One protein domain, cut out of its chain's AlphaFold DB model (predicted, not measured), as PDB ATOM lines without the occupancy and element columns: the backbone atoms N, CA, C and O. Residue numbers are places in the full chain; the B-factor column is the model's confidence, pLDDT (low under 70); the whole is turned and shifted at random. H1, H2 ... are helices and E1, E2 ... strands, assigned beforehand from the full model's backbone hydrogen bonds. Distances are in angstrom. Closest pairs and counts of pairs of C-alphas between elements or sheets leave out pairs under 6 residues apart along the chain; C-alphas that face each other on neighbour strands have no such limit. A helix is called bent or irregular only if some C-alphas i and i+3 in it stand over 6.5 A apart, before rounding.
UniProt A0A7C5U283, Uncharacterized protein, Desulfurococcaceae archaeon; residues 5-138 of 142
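This is residues 5 to 138 of the 142 residues of an uncharacterized protein of Desulfurococcaceae archaeon (UniProt A0A7C5U283). One long, strongly twisted sheet of seven strands runs through the domain, with H1, H3 and H4 over one face and H2 and H5 over the opposite face. The long hairpin of E3 and E4 runs along the length of the domain; E4 bends and pairs with E1 before the bend and E6 after it. The 134 printed residues, with five named helices and seven named strands in the order E1 H1 H2 E2 E3 E4 H3 E5 E6 H4 E7 H5, are mixed in class. The branched sheet is mixed too: E1 and E4 are parallel, its other neighbour pairs antiparallel. The whole is compact, with a radius of gyration of the C-alphas of 14.4 A, yet elongated, spanning 48 by 31 by 24 A.

E4, residues 60 to 73, is 38.4 A long and bends by 52 degrees at residue 66. E3, residues 45 to 57, measures 36.9 A, and E2, residues 35 to 42, 22.6 A. The other strands are E1, residues 5 to 7, starting at C-alpha 5 (2.765, -50.219, 25.103), E5, residues 91 to 95, E6, residues 98 to 104, and E7, residues 122 to 127. The helices are H1, residues 9 to 12, H2, residues 19 to 31, 18.3 A, H3, residues 80 to 88, H4, residues 105 to 116, 17.1 A, and H5, residues 131 to 137, ending at C-alpha 137 (-3.418, -41.283, 45.146). H4 is irregular: C-alphas 106 and 109 are 7.6 A apart.

E2, E3 and E4 form a meander, each strand the antiparallel neighbour of the one before; N 38 and O 49 are 2.9 A apart, N 48 and O 69 2.9 A. E1 and E6 lie on one side of E4, with N 6 and O 61 at 2.8 A and N 70 and O 101 at 3.0 A, and E3 on the other side. E5 and E6 are a hairpin, with N 93 and O 100 at 2.9 A. E7 pairs with E2, with N 39 and O 125 at 2.9 A. H4 lies over E3 and E4 at a height over the sheet of 8.3 A. H3 and H4 touch, the closest C-alphas being those of Lys 81 and Val 115 at 5.6 A, at a shallow tilt of 4 degrees, opposite ways. H1 is on the same face, over none of the strands. On the opposite face, the closest C-alphas of H2 and E7 are those of Ala 24 and Tyr 126, 6.0 A; those of H5 and E6 are Leu 137 and Lys 104, 5.7 A. H2 and H5 are apart. Every O i to N i+4 pair is within hydrogen-bond range in H2, H3 and H5, and 6 of 8 in H4; H1 is too short for such a pair.

The two C-alphas farthest apart, those of Asp 58 and Val 77, are 48.8 A apart. The printed part has no cut and no long link. Its mean pLDDT is 91.5; residue 119 alone is under 70.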
ATOM      1  N   TYR A   5       3.495 -51.104  24.201       92.75
ATOM      2  CA  TYR A   5       2.765 -50.219  25.103       92.75
ATOM      3  C   TYR A   5       1.693 -49.451  24.335       92.75
ATOM      4  O   TYR A   5       1.982 -48.775  23.350       92.75
ATOM      5  N   THR A   6       0.451 -49.564  24.799       93.56
ATOM      6  CA  THR A   6      -0.670 -48.725  24.374       93.56
ATOM      7  C   THR A   6      -0.943 -47.722  25.481       93.56
ATOM      8  O   THR A   6      -1.308 -48.109  26.588       93.56
ATOM      9  N   PHE A   7      -0.761 -46.442  25.192       93.56
ATOM     10  CA  PHE A   7      -0.957 -45.378  26.167       93.56
ATOM     11  C   PHE A   7      -2.406 -44.888  26.138       93.56
ATOM     12  O   PHE A   7      -3.024 -44.794  25.077       93.56
ATOM     13  N   SER A   8      -2.956 -44.559  27.304       93.50
ATOM     14  CA  SER A   8      -4.189 -43.782  27.378       93.50
ATOM     15  C   SER A   8      -3.972 -42.393  26.766       93.50
ATOM     16  O   SER A   8      -2.858 -41.867  26.781       93.50
ATOM     17  N   GLU A   9      -5.045 -41.751  26.292       90.38
ATOM     18  CA  GLU A   9      -4.965 -40.393  25.724       90.38
ATOM     19  C   GLU A   9      -4.270 -39.416  26.686       90.38
ATOM     20  O   GLU A   9      -3.510 -38.546  26.266       90.38
ATOM     21  N   LYS A  10      -4.500 -39.574  27.996       89.81
ATOM     22  CA  LYS A  10      -3.860 -38.757  29.025       89.81
ATOM     23  C   LYS A  10      -2.369 -39.073  29.148       89.81
ATOM     24  O   LYS A  10      -1.582 -38.133  29.216       89.81
ATOM     25  N   ALA A  11      -1.980 -40.348  29.156       90.31
ATOM     26  CA  ALA A  11      -0.580 -40.763  29.239       90.31
ATOM     27  C   ALA A  11       0.246 -40.281  28.031       90.31
ATOM     28  O   ALA A  11       1.377 -39.829  28.208       90.31
ATOM     29  N   GLU A  12      -0.334 -40.268  26.825       89.75
ATOM     30  CA  GLU A  12       0.325 -39.739  25.619       89.75
ATOM     31  C   GLU A  12       0.763 -38.272  25.772       89.75
ATOM     32  O   GLU A  12       1.779 -37.857  25.214       89.75
ATOM     33  N   LYS A  13       0.032 -37.473  26.562       89.75
ATOM     34  CA  LYS A  13       0.339 -36.049  26.771       89.75
ATOM     35  C   LYS A  13       1.530 -35.788  27.691       89.75
ATOM     36  O   LYS A  13       2.075 -34.688  27.653       89.75
ATOM     37  N   PHE A  14       1.951 -36.776  28.483       87.81
ATOM     38  CA  PHE A  14       3.122 -36.664  29.360       87.81
ATOM     39  C   PHE A  14       4.449 -36.907  28.622       87.81
ATOM     40  O   PHE A  14       5.506 -36.885  29.242       87.81
ATOM     41  N   ASN A  15       4.423 -37.125  27.300       83.06
ATOM     42  CA  ASN A  15       5.617 -37.360  26.483       83.06
ATOM     43  C   ASN A  15       6.509 -38.491  27.041       83.06
ATOM     44  O   ASN A  15       7.732 -38.376  27.154       83.06
ATOM     45  N   LEU A  16       5.887 -39.618  27.393       84.12
ATOM     46  CA  LEU A  16       6.555 -40.817  27.922       84.12
ATOM     47  C   LEU A  16       7.322 -41.612  26.843       84.12
ATOM     48  O   LEU A  16       7.738 -42.741  27.075       84.12
ATOM     49  N   ASN A  17       7.558 -41.013  25.674       79.19
ATOM     50  CA  ASN A  17       8.295 -41.616  24.560       79.19
ATOM     51  C   ASN A  17       9.822 -41.502  24.718       79.19
ATOM     52  O   ASN A  17      10.574 -41.910  23.831       79.19
ATOM     53  N   SER A  18      10.300 -40.922  25.823       85.00
ATOM     54  CA  SER A  18      11.734 -40.822  26.097       85.00
ATOM     55  C   SER A  18      12.365 -42.209  26.313       85.00
ATOM     56  O   SER A  18      11.712 -43.102  26.863       85.00
ATOM     57  N   PRO A  19      13.655 -42.405  25.969       88.88
ATOM     58  CA  PRO A  19      14.344 -43.673  26.216       88.88
ATOM     59  C   PRO A  19      14.292 -44.127  27.681       88.88
ATOM     60  O   PRO A  19      14.192 -45.323  27.951       88.88
ATOM     61  N   LEU A  20      14.330 -43.182  28.628       90.75
ATOM     62  CA  LEU A  20      14.255 -43.488  30.057       90.75
ATOM     63  C   LEU A  20      12.867 -43.992  30.455       90.75
ATOM     64  O   LEU A  20      12.781 -44.999  31.149       90.75
ATOM     65  N   ALA A  21      11.796 -43.348  29.986       89.69
ATOM     66  CA  ALA A  21      10.429 -43.778  30.278       89.69
ATOM     67  C   ALA A  21      10.121 -45.161  29.676       89.69
ATOM     68  O   ALA A  21       9.540 -46.006  30.350       89.69
ATOM     69  N   LEU A  22      10.591 -45.442  28.457       92.25
ATOM     70  CA  LEU A  22      10.459 -46.776  27.856       92.25
ATOM     71  C   LEU A  22      11.249 -47.840  28.634       92.25
ATOM     72  O   LEU A  22      10.725 -48.913  28.918       92.25
ATOM     73  N   THR A  23      12.476 -47.517  29.059       94.25
ATOM     74  CA  THR A  23      13.283 -48.405  29.917       94.25
ATOM     75  C   THR A  23      12.600 -48.656  31.265       94.25
ATOM     76  O   THR A  23      12.647 -49.768  31.786       94.25
ATOM     77  N   ALA A  24      11.956 -47.634  31.832       95.12
ATOM     78  CA  ALA A  24      11.209 -47.738  33.077       95.12
ATOM     79  C   ALA A  24      10.025 -48.707  32.942       95.12
ATOM     80  O   ALA A  24       9.847 -49.573  33.797       95.12
ATOM     81  N   LEU A  25       9.270 -48.612  31.841       95.00
ATOM     82  CA  LEU A  25       8.169 -49.527  31.536       95.00
ATOM     83  C   LEU A  25       8.664 -50.970  31.356       95.00
ATOM     84  O   LEU A  25       8.115 -51.878  31.976       95.00
ATOM     85  N   ASP A  26       9.742 -51.181  30.595       94.62
ATOM     86  CA  ASP A  26      10.335 -52.515  30.415       94.62
ATOM     87  C   ASP A  26      10.801 -53.116  31.748       94.62
ATOM     88  O   ASP A  26      10.607 -54.305  32.013       94.62
ATOM     89  N   SER A  27      11.384 -52.283  32.612       95.00
ATOM     90  CA  SER A  27      11.827 -52.675  33.949       95.00
ATOM     91  C   SER A  27      10.654 -53.026  34.868       95.00
ATOM     92  O   SER A  27      10.718 -54.029  35.580       95.00
ATOM     93  N   ALA A  28       9.566 -52.251  34.829       95.19
ATOM     94  CA  ALA A  28       8.343 -52.533  35.578       95.19
ATOM     95  C   ALA A  28       7.730 -53.873  35.151       95.19
ATOM     96  O   ALA A  28       7.450 -54.726  35.993       95.19
ATOM     97  N   VAL A  29       7.623 -54.109  33.839       94.19
ATOM     98  CA  VAL A  29       7.138 -55.376  33.276       94.19
ATOM     99  C   VAL A  29       8.011 -56.554  33.713       94.19
ATOM    100  O   VAL A  29       7.487 -57.577  34.155       94.19
ATOM    101  N   ALA A  30       9.338 -56.422  33.629       93.88
ATOM    102  CA  ALA A  30      10.270 -57.478  34.024       93.88
ATOM    103  C   ALA A  30      10.192 -57.818  35.522       93.88
ATOM    104  O   ALA A  30      10.416 -58.966  35.906       93.88
ATOM    105  N   GLN A  31       9.865 -56.830  36.357       94.44
ATOM    106  CA  GLN A  31       9.704 -56.989  37.802       94.44
ATOM    107  C   GLN A  31       8.277 -57.381  38.217       94.44
ATOM    108  O   GLN A  31       8.053 -57.695  39.385       94.44
ATOM    109  N   GLY A  32       7.327 -57.409  37.278       93.56
ATOM    110  CA  GLY A  32       5.928 -57.737  37.546       93.56
ATOM    111  C   GLY A  32       5.168 -56.636  38.286       93.56
ATOM    112  O   GLY A  32       4.221 -56.941  39.005       93.56
ATOM    113  N   TRP A  33       5.589 -55.380  38.142       95.38
ATOM    114  CA  TRP A  33       4.903 -54.235  38.730       95.38
ATOM    115  C   TRP A  33       3.680 -53.846  37.896       95.38
ATOM    116  O   TRP A  33       3.760 -53.711  36.675       95.38
ATOM    117  N   ASP A  34       2.555 -53.644  38.573       93.94
ATOM    118  CA  ASP A  34       1.311 -53.096  38.025       93.94
ATOM    119  C   ASP A  34       1.262 -51.564  38.097       93.94
ATOM    120  O   ASP A  34       0.435 -50.934  37.440       93.94
ATOM    121  N   LEU A  35       2.175 -50.964  38.862       95.88
ATOM    122  CA  LEU A  35       2.339 -49.529  39.007       95.88
ATOM    123  C   LEU A  35       3.798 -49.124  38.805       95.88
ATOM    124  O   LEU A  35       4.732 -49.823  39.195       95.88
ATOM    125  N   LEU A  36       3.989 -47.954  38.212       96.69
ATOM    126  CA  LEU A  36       5.299 -47.380  37.951       96.69
ATOM    127  C   LEU A  36       5.268 -45.893  38.254       96.69
ATOM    128  O   LEU A  36       4.430 -45.157  37.748       96.69
ATOM    129  N   GLU A  37       6.229 -45.439  39.032       96.56
ATOM    130  CA  GLU A  37       6.501 -44.029  39.214       96.56
ATOM    131  C   GLU A  37       7.637 -43.618  38.281       96.56
ATOM    132  O   GLU A  37       8.702 -44.236  38.285       96.56
ATOM    133  N   VAL A  38       7.418 -42.575  37.482       96.19
ATOM    134  CA  VAL A  38       8.451 -41.972  36.634       96.19
ATOM    135  C   VAL A  38       8.578 -40.509  37.017       96.19
ATOM    136  O   VAL A  38       7.595 -39.770  36.985       96.19
ATOM    137  N   CYS A  39       9.789 -40.092  37.373       95.50
ATOM    138  CA  CYS A  39      10.083 -38.747  37.843       95.50
ATOM    139  C   CYS A  39      11.023 -38.017  36.892       95.50
ATOM    140  O   CYS A  39      11.926 -38.598  36.280       95.50
ATOM    141  N   GLY A  40      10.817 -36.716  36.771       94.31
ATOM    142  CA  GLY A  40      11.619 -35.831  35.948       94.31
ATOM    143  C   GLY A  40      11.498 -34.391  36.404       94.31
ATOM    144  O   GLY A  40      10.800 -34.082  37.365       94.31
ATOM    145  N   HIS A  41      12.184 -33.500  35.702       92.38
ATOM    146  CA  HIS A  41      12.209 -32.084  36.054       92.38
ATOM    147  C   HIS A  41      11.655 -31.220  34.923       92.38
ATOM    148  O   HIS A  41      11.915 -31.486  33.746       92.38
ATOM    149  N   CYS A  42      10.935 -30.159  35.290       89.12
ATOM    150  CA  CYS A  42      10.605 -29.053  34.395       89.12
ATOM    151  C   CYS A  42      10.948 -27.716  35.078       89.12
ATOM    152  O   CYS A  42      10.253 -27.222  35.969       89.12
ATOM    153  N   GLY A  43      12.086 -27.135  34.684       86.81
ATOM    154  CA  GLY A  43      12.700 -26.034  35.429       86.81
ATOM    155  C   GLY A  43      13.158 -26.494  36.818       86.81
ATOM    156  O   GLY A  43      13.797 -27.533  36.940       86.81
ATOM    157  N   GLU A  44      12.799 -25.735  37.854       85.94
ATOM    158  CA  GLU A  44      13.149 -26.019  39.258       85.94
ATOM    159  C   GLU A  44      12.170 -26.986  39.954       85.94
ATOM    160  O   GLU A  44      12.300 -27.250  41.148       85.94
ATOM    161  N   LEU A  45      11.146 -27.468  39.241       90.56
ATOM    162  CA  LEU A  45      10.122 -28.355  39.788       90.56
ATOM    163  C   LEU A  45      10.413 -29.798  39.392       90.56
ATOM    164  O   LEU A  45      10.653 -30.090  38.218       90.56
ATOM    165  N   GLU A  46      10.330 -30.698  40.365       94.25
ATOM    166  CA  GLU A  46      10.376 -32.140  40.145       94.25
ATOM    167  C   GLU A  46       8.935 -32.663  40.062       94.25
ATOM    168  O   GLU A  46       8.090 -32.343  40.900       94.25
ATOM    169  N   LEU A  47       8.634 -33.425  39.017       94.75
ATOM    170  CA  LEU A  47       7.324 -34.011  38.765       94.75
ATOM    171  C   LEU A  47       7.467 -35.519  38.672       94.75
ATOM    172  O   LEU A  47       8.278 -36.017  37.895       94.75
ATOM    173  N   CYS A  48       6.613 -36.223  39.401       95.31
ATOM    174  CA  CYS A  48       6.532 -37.670  39.382       95.31
ATOM    175  C   CYS A  48       5.135 -38.098  38.962       95.31
ATOM    176  O   CYS A  48       4.146 -37.776  39.622       95.31
ATOM    177  N   VAL A  49       5.053 -38.813  37.847       95.19
ATOM    178  CA  VAL A  49       3.807 -39.381  37.342       95.19
ATOM    179  C   VAL A  49       3.736 -40.830  37.780       95.19
ATOM    180  O   VAL A  49       4.677 -41.594  37.569       95.19
ATOM    181  N   VAL A  50       2.607 -41.202  38.373       96.06
ATOM    182  CA  VAL A  50       2.299 -42.590  38.702       96.06
ATOM    183  C   VAL A  50       1.447 -43.162  37.582       96.06
ATOM    184  O   VAL A  50       0.379 -42.634  37.260       96.06
ATOM    185  N   LEU A  51       1.954 -44.228  36.982       95.94
ATOM    186  CA  LEU A  51       1.368 -44.946  35.870       95.94
ATOM    187  C   LEU A  51       0.848 -46.297  36.344       95.94
ATOM    188  O   LEU A  51       1.512 -46.962  37.135       95.94
ATOM    189  N   SER A  52      -0.295 -46.716  35.817       95.56
ATOM    190  CA  SER A  52      -0.757 -48.098  35.898       95.56
ATOM    191  C   SER A  52      -0.394 -48.860  34.633       95.56
ATOM    192  O   SER A  52      -0.426 -48.317  33.530       95.56
ATOM    193  N   LEU A  53      -0.018 -50.126  34.807       95.38
ATOM    194  CA  LEU A  53       0.349 -51.059  33.752       95.38
ATOM    195  C   LEU A  53      -0.583 -52.269  33.821       95.38
ATOM    196  O   LEU A  53      -0.493 -53.099  34.722       95.38
ATOM    197  N   SER A  54      -1.473 -52.395  32.841       94.69
ATOM    198  CA  SER A  54      -2.409 -53.521  32.736       94.69
ATOM    199  C   SER A  54      -2.066 -54.401  31.538       94.69
ATOM    200  O   SER A  54      -1.956 -53.909  30.419       94.69
ATOM    201  N   SER A  55      -1.915 -55.712  31.736       91.69
ATOM    202  CA  SER A  55      -1.648 -56.645  30.630       91.69
ATOM    203  C   SER A  55      -2.876 -56.813  29.726       91.69
ATOM    204  O   SER A  55      -3.971 -57.108  30.204       91.69
ATOM    205  N   LEU A  56      -2.680 -56.666  28.414       87.38
ATOM    206  CA  LEU A  56      -3.691 -56.828  27.364       87.38
ATOM    207  C   LEU A  56      -3.597 -58.180  26.625       87.38
ATOM    208  O   LEU A  56      -4.329 -58.373  25.660       87.38
ATOM    209  N   GLN A  57      -2.759 -59.117  27.101       84.56
ATOM    210  CA  GLN A  57      -2.325 -60.374  26.447       84.56
ATOM    211  C   GLN A  57      -1.133 -60.214  25.485       84.56
ATOM    212  O   GLN A  57      -0.889 -59.148  24.922       84.56
ATOM    213  N   ASP A  58      -0.363 -61.296  25.321       82.69
ATOM    214  CA  ASP A  58       0.752 -61.419  24.368       82.69
ATOM    215  C   ASP A  58       1.781 -60.275  24.417       82.69
ATOM    216  O   ASP A  58       2.167 -59.721  23.389       82.69
ATOM    217  N   TYR A  59       2.257 -59.935  25.620       83.44
ATOM    218  CA  TYR A  59       3.258 -58.878  25.859       83.44
ATOM    219  C   TYR A  59       2.804 -57.458  25.471       83.44
ATOM    220  O   TYR A  59       3.633 -56.551  25.362       83.44
ATOM    221  N   ASN A  60       1.497 -57.249  25.296       92.31
ATOM    222  CA  ASN A  60       0.901 -55.925  25.165       92.31
ATOM    223  C   ASN A  60       0.471 -55.408  26.538       92.31
ATOM    224  O   ASN A  60      -0.149 -56.135  27.315       92.31
ATOM    225  N   TYR A  61       0.754 -54.139  26.809       94.56
ATOM    226  CA  TYR A  61       0.417 -53.471  28.061       94.56
ATOM    227  C   TYR A  61      -0.336 -52.176  27.779       94.56
ATOM    228  O   TYR A  61       0.050 -51.393  26.910       94.56
ATOM    229  N   PHE A  62      -1.410 -51.950  28.525       95.25
ATOM    230  CA  PHE A  62      -2.089 -50.669  28.604       95.25
ATOM    231  C   PHE A  62      -1.452 -49.830  29.707       95.25
ATOM    232  O   PHE A  62      -1.303 -50.314  30.829       95.25
ATOM    233  N   VAL A  63      -1.087 -48.596  29.374       95.88
ATOM    234  CA  VAL A  63      -0.459 -47.645  30.289       95.88
ATOM    235  C   VAL A  63      -1.404 -46.472  30.509       95.88
ATOM    236  O   VAL A  63      -1.746 -45.770  29.557       95.88
ATOM    237  N   ASP A  64      -1.801 -46.232  31.755       95.25
ATOM    238  CA  ASP A  64      -2.645 -45.095  32.129       95.25
ATOM    239  C   ASP A  64      -2.021 -44.284  33.268       95.25
ATOM    240  O   ASP A  64      -1.099 -44.736  33.936       95.25
ATOM    241  N   VAL A  65      -2.498 -43.058  33.474       94.25
ATOM    242  CA  VAL A  65      -2.033 -42.165  34.539       94.25
ATOM    243  C   VAL A  65      -2.951 -42.307  35.741       94.25
ATOM    244  O   VAL A  65      -4.125 -41.957  35.652       94.25
ATOM    245  N   GLU A  66      -2.415 -42.732  36.878       93.75
ATOM    246  CA  GLU A  66      -3.152 -42.798  38.145       93.75
ATOM    247  C   GLU A  66      -3.031 -41.509  38.950       93.75
ATOM    248  O   GLU A  66      -3.978 -41.059  39.598       93.75
ATOM    249  N   GLY A  67      -1.884 -40.848  38.857       94.62
ATOM    250  CA  GLY A  67      -1.634 -39.660  39.648       94.62
ATOM    251  C   GLY A  67      -0.410 -38.896  39.202       94.62
ATOM    252  O   GLY A  67       0.383 -39.344  38.377       94.62
ATOM    253  N   LEU A  68      -0.281 -37.711  39.769       94.81
ATOM    254  CA  LEU A  68       0.892 -36.868  39.649       94.81
ATOM    255  C   LEU A  68       1.206 -36.369  41.047       94.81
ATOM    256  O   LEU A  68       0.296 -36.009  41.790       94.81
ATOM    257  N   TYR A  69       2.477 -36.254  41.386       95.06
ATOM    258  CA  TYR A  69       2.861 -35.364  42.460       95.06
ATOM    259  C   TYR A  69       4.013 -34.468  42.044       95.06
ATOM    260  O   TYR A  69       4.844 -34.819  41.206       95.06
ATOM    261  N   VAL A  70       4.002 -33.263  42.602       95.56
ATOM    262  CA  VAL A  70       5.002 -32.233  42.333       95.56
ATOM    263  C   VAL A  70       5.782 -32.000  43.611       95.56
ATOM    264  O   VAL A  70       5.180 -31.756  44.659       95.56
ATOM    265  N   LEU A  71       7.105 -32.089  43.532       95.06
ATOM    266  CA  LEU A  71       7.992 -31.802  44.644       95.06
ATOM    267  C   LEU A  71       8.621 -30.432  44.438       95.06
ATOM    268  O   LEU A  71       9.133 -30.109  43.364       95.06
ATOM    269  N   VAL A  72       8.598 -29.639  45.500       94.62
ATOM    270  CA  VAL A  72       9.244 -28.328  45.548       94.62
ATOM    271  C   VAL A  72      10.093 -28.224  46.800       94.62
ATOM    272  O   VAL A  72       9.769 -28.823  47.827       94.62
ATOM    273  N   GLU A  73      11.167 -27.448  46.741       93.50
ATOM    274  CA  GLU A  73      11.915 -27.090  47.942       93.50
ATOM    275  C   GLU A  73      11.068 -26.175  48.842       93.50
ATOM    276  O   GLU A  73      10.313 -25.325  48.379       93.50
ATOM    277  N   GLU A  74      11.213 -26.310  50.157       91.56
ATOM    278  CA  GLU A  74      10.518 -25.487  51.154       91.56
ATOM    279  C   GLU A  74      10.863 -23.999  51.001       91.56
ATOM    280  O   GLU A  74      10.059 -23.128  51.324       91.56
ATOM    281  N   SER A  75      12.057 -23.695  50.488       91.44
ATOM    282  CA  SER A  75      12.489 -22.328  50.198       91.44
ATOM    283  C   SER A  75      11.901 -21.751  48.909       91.44
ATOM    284  O   SER A  75      12.177 -20.591  48.598       91.44
ATOM    285  N   THR A  76      11.142 -22.529  48.132       91.19
ATOM    286  CA  THR A  76      10.563 -22.059  46.873       91.19
ATOM    287  C   THR A  76       9.575 -20.925  47.138       91.19
ATOM    288  O   THR A  76       8.671 -21.028  47.969       91.19
ATOM    289  N   VAL A  77       9.754 -19.816  46.419       91.62
ATOM    290  CA  VAL A  77       8.873 -18.648  46.514       91.62
ATOM    291  C   VAL A  77       7.467 -19.036  46.064       91.62
ATOM    292  O   VAL A  77       7.284 -19.622  44.999       91.62
ATOM    293  N   VAL A  78       6.466 -18.675  46.866       91.88
ATOM    294  CA  VAL A  78       5.061 -18.924  46.536       91.88
ATOM    295  C   VAL A  78       4.615 -17.940  45.455       91.88
ATOM    296  O   VAL A  78       4.274 -16.792  45.735       91.88
ATOM    297  N   ASP A  79       4.640 -18.403  44.209       90.38
ATOM    298  CA  ASP A  79       4.151 -17.689  43.034       90.38
ATOM    299  C   ASP A  79       2.805 -18.262  42.544       90.38
ATOM    300  O   ASP A  79       2.125 -19.027  43.241       90.38
ATOM    301  N   SER A  80       2.385 -17.886  41.335       89.88
ATOM    302  CA  SER A  80       1.144 -18.384  40.738       89.88
ATOM    303  C   SER A  80       1.161 -19.892  40.461       89.88
ATOM    304  O   SER A  80       0.108 -20.522  40.577       89.88
ATOM    305  N   LYS A  81       2.319 -20.492  40.146       90.75
ATOM    306  CA  LYS A  81       2.450 -21.940  39.922       90.75
ATOM    307  C   LYS A  81       2.275 -22.697  41.231       90.75
ATOM    308  O   LYS A  81       1.471 -23.623  41.299       90.75
ATOM    309  N   ILE A  82       2.956 -22.262  42.290       91.94
ATOM    310  CA  ILE A  82       2.832 -22.883  43.615       91.94
ATOM    311  C   ILE A  82       1.417 -22.703  44.174       91.94
ATOM    312  O   ILE A  82       0.826 -23.647  44.695       91.94
ATOM    313  N   THR A  83       0.819 -21.522  44.000       92.75
ATOM    314  CA  THR A  83      -0.580 -21.271  44.395       92.75
ATOM    315  C   THR A  83      -1.550 -22.213  43.673       92.75
ATOM    316  O   THR A  83      -2.525 -22.681  44.261       92.75
ATOM    317  N   LEU A  84      -1.279 -22.532  42.405       92.25
ATOM    318  CA  LEU A  84      -2.069 -23.490  41.640       92.25
ATOM    319  C   LEU A  84      -1.927 -24.920  42.182       92.25
ATOM    320  O   LEU A  84      -2.928 -25.631  42.253       92.25
ATOM    321  N   LEU A  85      -0.732 -25.321  42.626       94.31
ATOM    322  CA  LEU A  85      -0.537 -26.607  43.300       94.31
ATOM    323  C   LEU A  85      -1.365 -26.700  44.583       94.31
ATOM    324  O   LEU A  85      -2.085 -27.675  44.759       94.31
ATOM    325  N   PHE A  86      -1.365 -25.660  45.422       93.94
ATOM    326  CA  PHE A  86      -2.221 -25.610  46.617       93.94
ATOM    327  C   PHE A  86      -3.714 -25.753  46.299       93.94
ATOM    328  O   PHE A  86      -4.463 -26.297  47.104       93.94
ATOM    329  N   LYS A  87      -4.159 -25.269  45.135       93.44
ATOM    330  CA  LYS A  87      -5.564 -25.348  44.720       93.44
ATOM    331  C   LYS A  87      -5.989 -26.757  44.298       93.44
ATOM    332  O   LYS A  87      -7.138 -27.122  44.529       93.44
ATOM    333  N   TYR A  88      -5.116 -27.498  43.619       93.56
ATOM    334  CA  TYR A  88      -5.463 -28.791  43.012       93.56
ATOM    335  C   TYR A  88      -4.908 -29.998  43.765       93.56
ATOM    336  O   TYR A  88      -5.295 -31.123  43.454       93.56
ATOM    337  N   ALA A  89      -4.017 -29.781  44.731       93.44
ATOM    338  CA  ALA A  89      -3.511 -30.851  45.564       93.44
ATOM    339  C   ALA A  89      -4.606 -31.411  46.467       93.44
ATOM    340  O   ALA A  89      -5.300 -30.684  47.175       93.44
ATOM    341  N   ASN A  90      -4.720 -32.731  46.447       91.06
ATOM    342  CA  ASN A  90      -5.545 -33.495  47.367       91.06
ATOM    343  C   ASN A  90      -4.842 -33.633  48.718       91.06
ATOM    344  O   ASN A  90      -5.472 -33.482  49.760       91.06
ATOM    345  N   TYR A  91      -3.525 -33.848  48.681       93.44
ATOM    346  CA  TYR A  91      -2.678 -33.923  49.863       93.44
ATOM    347  C   TYR A  91      -1.410 -33.113  49.664       93.44
ATOM    348  O   TYR A  91      -0.856 -33.043  48.565       93.44
ATOM    349  N   ILE A  92      -0.943 -32.518  50.756       94.81
ATOM    350  CA  ILE A  92       0.294 -31.749  50.796       94.81
ATOM    351  C   ILE A  92       1.102 -32.268  51.972       94.81
ATOM    352  O   ILE A  92       0.667 -32.166  53.119       94.81
ATOM    353  N   VAL A  93       2.267 -32.834  51.684       94.31
ATOM    354  CA  VAL A  93       3.115 -33.480  52.686       94.31
ATOM    355  C   VAL A  93       4.481 -32.823  52.677       94.31
ATOM    356  O   VAL A  93       5.086 -32.628  51.624       94.31
ATOM    357  N   LYS A  94       4.976 -32.466  53.861       92.94
ATOM    358  CA  LYS A  94       6.341 -31.974  54.030       92.94
ATOM    359  C   LYS A  94       7.260 -33.135  54.394       92.94
ATOM    360  O   LYS A  94       7.047 -33.794  55.406       92.94
ATOM    361  N   GLU A  95       8.325 -33.309  53.626       87.75
ATOM    362  CA  GLU A  95       9.361 -34.313  53.847       87.75
ATOM    363  C   GLU A  95      10.733 -33.644  53.891       87.75
ATOM    364  O   GLU A  95      11.326 -33.276  52.873       87.75
ATOM    365  N   GLY A  96      11.250 -33.450  55.105       90.69
ATOM    366  CA  GLY A  96      12.501 -32.727  55.304       90.69
ATOM    367  C   GLY A  96      12.405 -31.300  54.762       90.69
ATOM    368  O   GLY A  96      11.670 -30.481  55.312       90.69
ATOM    369  N   ARG A  97      13.169 -31.012  53.702       93.19
ATOM    370  CA  ARG A  97      13.188 -29.710  53.010       93.19
ATOM    371  C   ARG A  97      12.325 -29.665  51.756       93.19
ATOM    372  O   ARG A  97      12.288 -28.626  51.114       93.19
ATOM    373  N   LYS A  98      11.633 -30.748  51.408       93.69
ATOM    374  CA  LYS A  98      10.737 -30.787  50.254       93.69
ATOM    375  C   LYS A  98       9.279 -30.768  50.695       93.69
ATOM    376  O   LYS A  98       8.926 -31.263  51.766       93.69
ATOM    377  N   VAL A  99       8.428 -30.207  49.851       95.12
ATOM    378  CA  VAL A  99       6.972 -30.258  49.967       95.12
ATOM    379  C   VAL A  99       6.437 -30.979  48.737       95.12
ATOM    380  O   VAL A  99       6.713 -30.569  47.610       95.12
ATOM    381  N   ARG A 100       5.694 -32.062  48.960       95.69
ATOM    382  CA  ARG A 100       5.041 -32.858  47.921       95.69
ATOM    383  C   ARG A 100       3.573 -32.480  47.823       95.69
ATOM    384  O   ARG A 100       2.859 -32.508  48.823       95.69
ATOM    385  N   PHE A 101       3.130 -32.171  46.614       96.25
ATOM    386  CA  PHE A 101       1.738 -31.891  46.279       96.25
ATOM    387  C   PHE A 101       1.178 -33.067  45.485       96.25
ATOM    388  O   PHE A 101       1.542 -33.233  44.324       96.25
ATOM    389  N   TYR A 102       0.307 -33.869  46.093       95.50
ATOM    390  CA  TYR A 102      -0.325 -35.020  45.447       95.50
ATOM    391  C   TYR A 102      -1.586 -34.591  44.702       95.50
ATOM    392  O   TYR A 102      -2.503 -34.018  45.291       95.50
ATOM    393  N   ILE A 103      -1.628 -34.879  43.405       95.19
ATOM    394  CA  ILE A 103      -2.684 -34.500  42.469       95.19
ATOM    395  C   ILE A 103      -3.348 -35.776  41.934       95.19
ATOM    396  O   ILE A 103      -2.724 -36.560  41.210       95.19
ATOM    397  N   LYS A 104      -4.633 -35.975  42.242       91.62
ATOM    398  CA  LYS A 104      -5.405 -37.121  41.735       91.62
ATOM    399  C   LYS A 104      -5.613 -37.056  40.217       91.62
ATOM    400  O   LYS A 104      -5.651 -35.976  39.611       91.62
ATOM    401  N   LYS A 105      -5.853 -38.233  39.624       91.12
ATOM    402  CA  LYS A 105      -6.077 -38.483  38.187       91.12
ATOM    403  C   LYS A 105      -6.839 -37.389  37.433       91.12
ATOM    404  O   LYS A 105      -6.346 -37.000  36.374       91.12
ATOM    405  N   PRO A 106      -7.987 -36.844  37.889       90.69
ATOM    406  CA  PRO A 106      -8.753 -35.880  37.092       90.69
ATOM    407  C   PRO A 106      -7.976 -34.602  36.753       90.69
ATOM    408  O   PRO A 106      -8.114 -34.084  35.646       90.69
ATOM    409  N   TYR A 107      -7.111 -34.143  37.661       92.00
ATOM    410  CA  TYR A 107      -6.433 -32.848  37.560       92.00
ATOM    411  C   TYR A 107      -4.988 -32.938  37.064       92.00
ATOM    412  O   TYR A 107      -4.402 -31.903  36.747       92.00
ATOM    413  N   THR A 108      -4.418 -34.146  36.952       92.56
ATOM    414  CA  THR A 108      -2.991 -34.358  36.638       92.56
ATOM    415  C   THR A 108      -2.535 -33.605  35.395       92.56
ATOM    416  O   THR A 108      -1.542 -32.888  35.446       92.56
ATOM    417  N   LEU A 109      -3.289 -33.702  34.297       91.06
ATOM    418  CA  LEU A 109      -2.928 -33.065  33.030       91.06
ATOM    419  C   LEU A 109      -3.003 -31.534  33.099       91.06
ATOM    420  O   LEU A 109      -2.140 -30.838  32.570       91.06
ATOM    421  N   GLY A 110      -4.026 -31.003  33.774       91.31
ATOM    422  CA  GLY A 110      -4.188 -29.562  33.956       91.31
ATOM    423  C   GLY A 110      -3.078 -28.972  34.822       91.31
ATOM    424  O   GLY A 110      -2.540 -27.919  34.490       91.31
ATOM    425  N   VAL A 111      -2.698 -29.672  35.896       92.50
ATOM    426  CA  VAL A 111      -1.561 -29.274  36.731       92.50
ATOM    427  C   VAL A 111      -0.265 -29.367  35.940       92.50
ATOM    428  O   VAL A 111       0.462 -28.381  35.911       92.50
ATOM    429  N   TYR A 112      -0.012 -30.479  35.246       91.56
ATOM    430  CA  TYR A 112       1.168 -30.672  34.399       91.56
ATOM    431  C   TYR A 112       1.408 -29.486  33.455       91.56
ATOM    432  O   TYR A 112       2.454 -28.843  33.537       91.56
ATOM    433  N   TYR A 113       0.417 -29.124  32.634       90.12
ATOM    434  CA  TYR A 113       0.549 -27.984  31.724       90.12
ATOM    435  C   TYR A 113       0.652 -26.643  32.454       90.12
ATOM    436  O   TYR A 113       1.332 -25.735  31.985       90.12
ATOM    437  N   ALA A 114       0.017 -26.488  33.615       89.50
ATOM    438  CA  ALA A 114       0.110 -25.249  34.377       89.50
ATOM    439  C   ALA A 114       1.498 -25.034  35.005       89.50
ATOM    440  O   ALA A 114       1.983 -23.901  35.037       89.50
ATOM    441  N   VAL A 115       2.147 -26.095  35.503       89.69
ATOM    442  CA  VAL A 115       3.477 -25.975  36.118       89.69
ATOM    443  C   VAL A 115       4.611 -26.018  35.097       89.69
ATOM    444  O   VAL A 115       5.527 -25.191  35.189       89.69
ATOM    445  N   CYS A 116       4.534 -26.902  34.100       87.31
ATOM    446  CA  CYS A 116       5.576 -27.063  33.086       87.31
ATOM    447  C   CYS A 116       5.378 -26.173  31.850       87.31
ATOM    448  O   CYS A 116       6.333 -25.947  31.108       87.31
ATOM    449  N   GLY A 117       4.188 -25.594  31.651       81.00
ATOM    450  CA  GLY A 117       3.874 -24.813  30.452       81.00
ATOM    451  C   GLY A 117       3.943 -25.683  29.196       81.00
ATOM    452  O   GLY A 117       3.450 -26.809  29.192       81.00
ATOM    453  N   ASP A 118       4.614 -25.167  28.165       71.31
ATOM    454  CA  ASP A 118       4.947 -25.904  26.935       71.31
ATOM    455  C   ASP A 118       6.297 -26.648  27.032       71.31
ATOM    456  O   ASP A 118       6.794 -27.179  26.040       71.31
ATOM    457  N   GLY A 119       6.942 -26.633  28.205       67.81
ATOM    458  CA  GLY A 119       8.231 -27.283  28.420       67.81
ATOM    459  C   GLY A 119       8.102 -28.802  28.516       67.81
ATOM    460  O   GLY A 119       7.213 -29.315  29.194       67.81
ATOM    461  N   GLU A 120       9.020 -29.526  27.877       76.69
ATOM    462  CA  GLU A 120       9.119 -30.981  28.022       76.69
ATOM    463  C   GLU A 120       9.747 -31.360  29.374       76.69
ATOM    464  O   GLU A 120      10.697 -30.722  29.835       76.69
ATOM    465  N   ILE A 121       9.233 -32.421  30.004       86.88
ATOM    466  CA  ILE A 121       9.860 -33.008  31.193       86.88
ATOM    467  C   ILE A 121      11.126 -33.752  30.775       86.88
ATOM    468  O   ILE A 121      11.099 -34.637  29.919       86.88
ATOM    469  N   SER A 122      12.229 -33.453  31.458       90.38
ATOM    470  CA  SER A 122      13.426 -34.284  31.406       90.38
ATOM    471  C   SER A 122      13.295 -35.410  32.432       90.38
ATOM    472  O   SER A 122      13.572 -35.214  33.619       90.38
ATOM    473  N   TRP A 123      12.804 -36.572  31.990       92.81
ATOM    474  CA  TRP A 123      12.667 -37.767  32.827       92.81
ATOM    475  C   TRP A 123      14.042 -38.255  33.294       92.81
ATOM    476  O   TRP A 123      14.948 -38.440  32.482       92.81
ATOM    477  N   SER A 124      14.199 -38.472  34.598       94.31
ATOM    478  CA  SER A 124      15.499 -38.733  35.231       94.31
ATOM    479  C   SER A 124      15.546 -39.996  36.085       94.31
ATOM    480  O   SER A 124      16.627 -40.546  36.285       94.31
ATOM    481  N   SER A 125      14.410 -40.464  36.598       95.94
ATOM    482  CA  SER A 125      14.357 -41.629  37.486       95.94
ATOM    483  C   SER A 125      13.020 -42.352  37.388       95.94
ATOM    484  O   SER A 125      12.034 -41.812  36.885       95.94
ATOM    485  N   TYR A 126      13.004 -43.596  37.860       96.81
ATOM    486  CA  TYR A 126      11.792 -44.386  38.000       96.81
ATOM    487  C   TYR A 126      11.917 -45.382  39.156       96.81
ATOM    488  O   TYR A 126      13.022 -45.815  39.500       96.81
ATOM    489  N   SER A 127      10.781 -45.750  39.736       96.81
ATOM    490  CA  SER A 127      10.681 -46.662  40.878       96.81
ATOM    491  C   SER A 127       9.291 -47.281  40.961       96.81
ATOM    492  O   SER A 127       8.351 -46.836  40.306       96.81
ATOM    493  N   TYR A 128       9.144 -48.307  41.795       96.06
ATOM    494  CA  TYR A 128       7.822 -48.663  42.292       96.06
ATOM    495  C   TYR A 128       7.331 -47.532  43.219       96.06
ATOM    496  O   TYR A 128       8.136 -47.068  44.039       96.06
ATOM    497  N   PRO A 129       6.076 -47.057  43.103       94.38
ATOM    498  CA  PRO A 129       5.569 -46.003  43.978       94.38
ATOM    499  C   PRO A 129       5.615 -46.431  45.452       94.38
ATOM    500  O   PRO A 129       5.353 -47.588  45.776       94.38
ATOM    501  N   SER A 130       5.925 -45.509  46.365       91.69
ATOM    502  CA  SER A 130       5.899 -45.821  47.801       91.69
ATOM    503  C   SER A 130       4.474 -46.069  48.305       91.69
ATOM    504  O   SER A 130       3.516 -45.514  47.766       91.69
ATOM    505  N   ASP A 131       4.332 -46.829  49.397       89.50
ATOM    506  CA  ASP A 131       3.032 -47.070  50.050       89.50
ATOM    507  C   ASP A 131       2.295 -45.761  50.388       89.50
ATOM    508  O   ASP A 131       1.075 -45.677  50.272       89.50
ATOM    509  N   GLU A 132       3.038 -44.713  50.758       86.38
ATOM    510  CA  GLU A 132       2.491 -43.376  51.004       86.38
ATOM    511  C   GLU A 132       1.950 -42.733  49.721       86.38
ATOM    512  O   GLU A 132       0.821 -42.245  49.716       86.38
ATOM    513  N   SER A 133       2.714 -42.763  48.621       87.00
ATOM    514  CA  SER A 133       2.248 -42.264  47.322       87.00
ATOM    515  C   SER A 133       0.975 -42.987  46.887       87.00
ATOM    516  O   SER A 133       0.031 -42.347  46.423       87.00
ATOM    517  N   LEU A 134       0.921 -44.308  47.078       89.25
ATOM    518  CA  LEU A 134      -0.267 -45.106  46.793       89.25
ATOM    519  C   LEU A 134      -1.441 -44.678  47.669       89.25
ATOM    520  O   LEU A 134      -2.510 -44.423  47.129       89.25
ATOM    521  N   ALA A 135      -1.255 -44.522  48.979       89.31
ATOM    522  CA  ALA A 135      -2.308 -44.078  49.891       89.31
ATOM    523  C   ALA A 135      -2.882 -42.697  49.517       89.31
ATOM    524  O   ALA A 135      -4.091 -42.511  49.534       89.31
ATOM    525  N   TYR A 136      -2.044 -41.731  49.128       87.44
ATOM    526  CA  TYR A 136      -2.521 -40.385  48.777       87.44
ATOM    527  C   TYR A 136      -3.163 -40.287  47.388       87.44
ATOM    528  O   TYR A 136      -3.930 -39.357  47.117       87.44
ATOM    529  N   LEU A 137      -2.842 -41.218  46.489       82.81
ATOM    530  CA  LEU A 137      -3.418 -41.283  45.146       82.81
ATOM    531  C   LEU A 137      -4.629 -42.222  45.074       82.81
ATOM    532  O   LEU A 137      -5.493 -42.027  44.218       82.81
ATOM    533  N   SER A 138      -4.728 -43.186  45.993       75.31
ATOM    534  CA  SER A 138      -5.876 -44.073  46.156       75.31
ATOM    535  C   SER A 138      -6.897 -43.465  47.115       75.31
ATOM    536  O   SER A 138      -6.872 -43.650  48.321       75.31
TER     537      SER A 138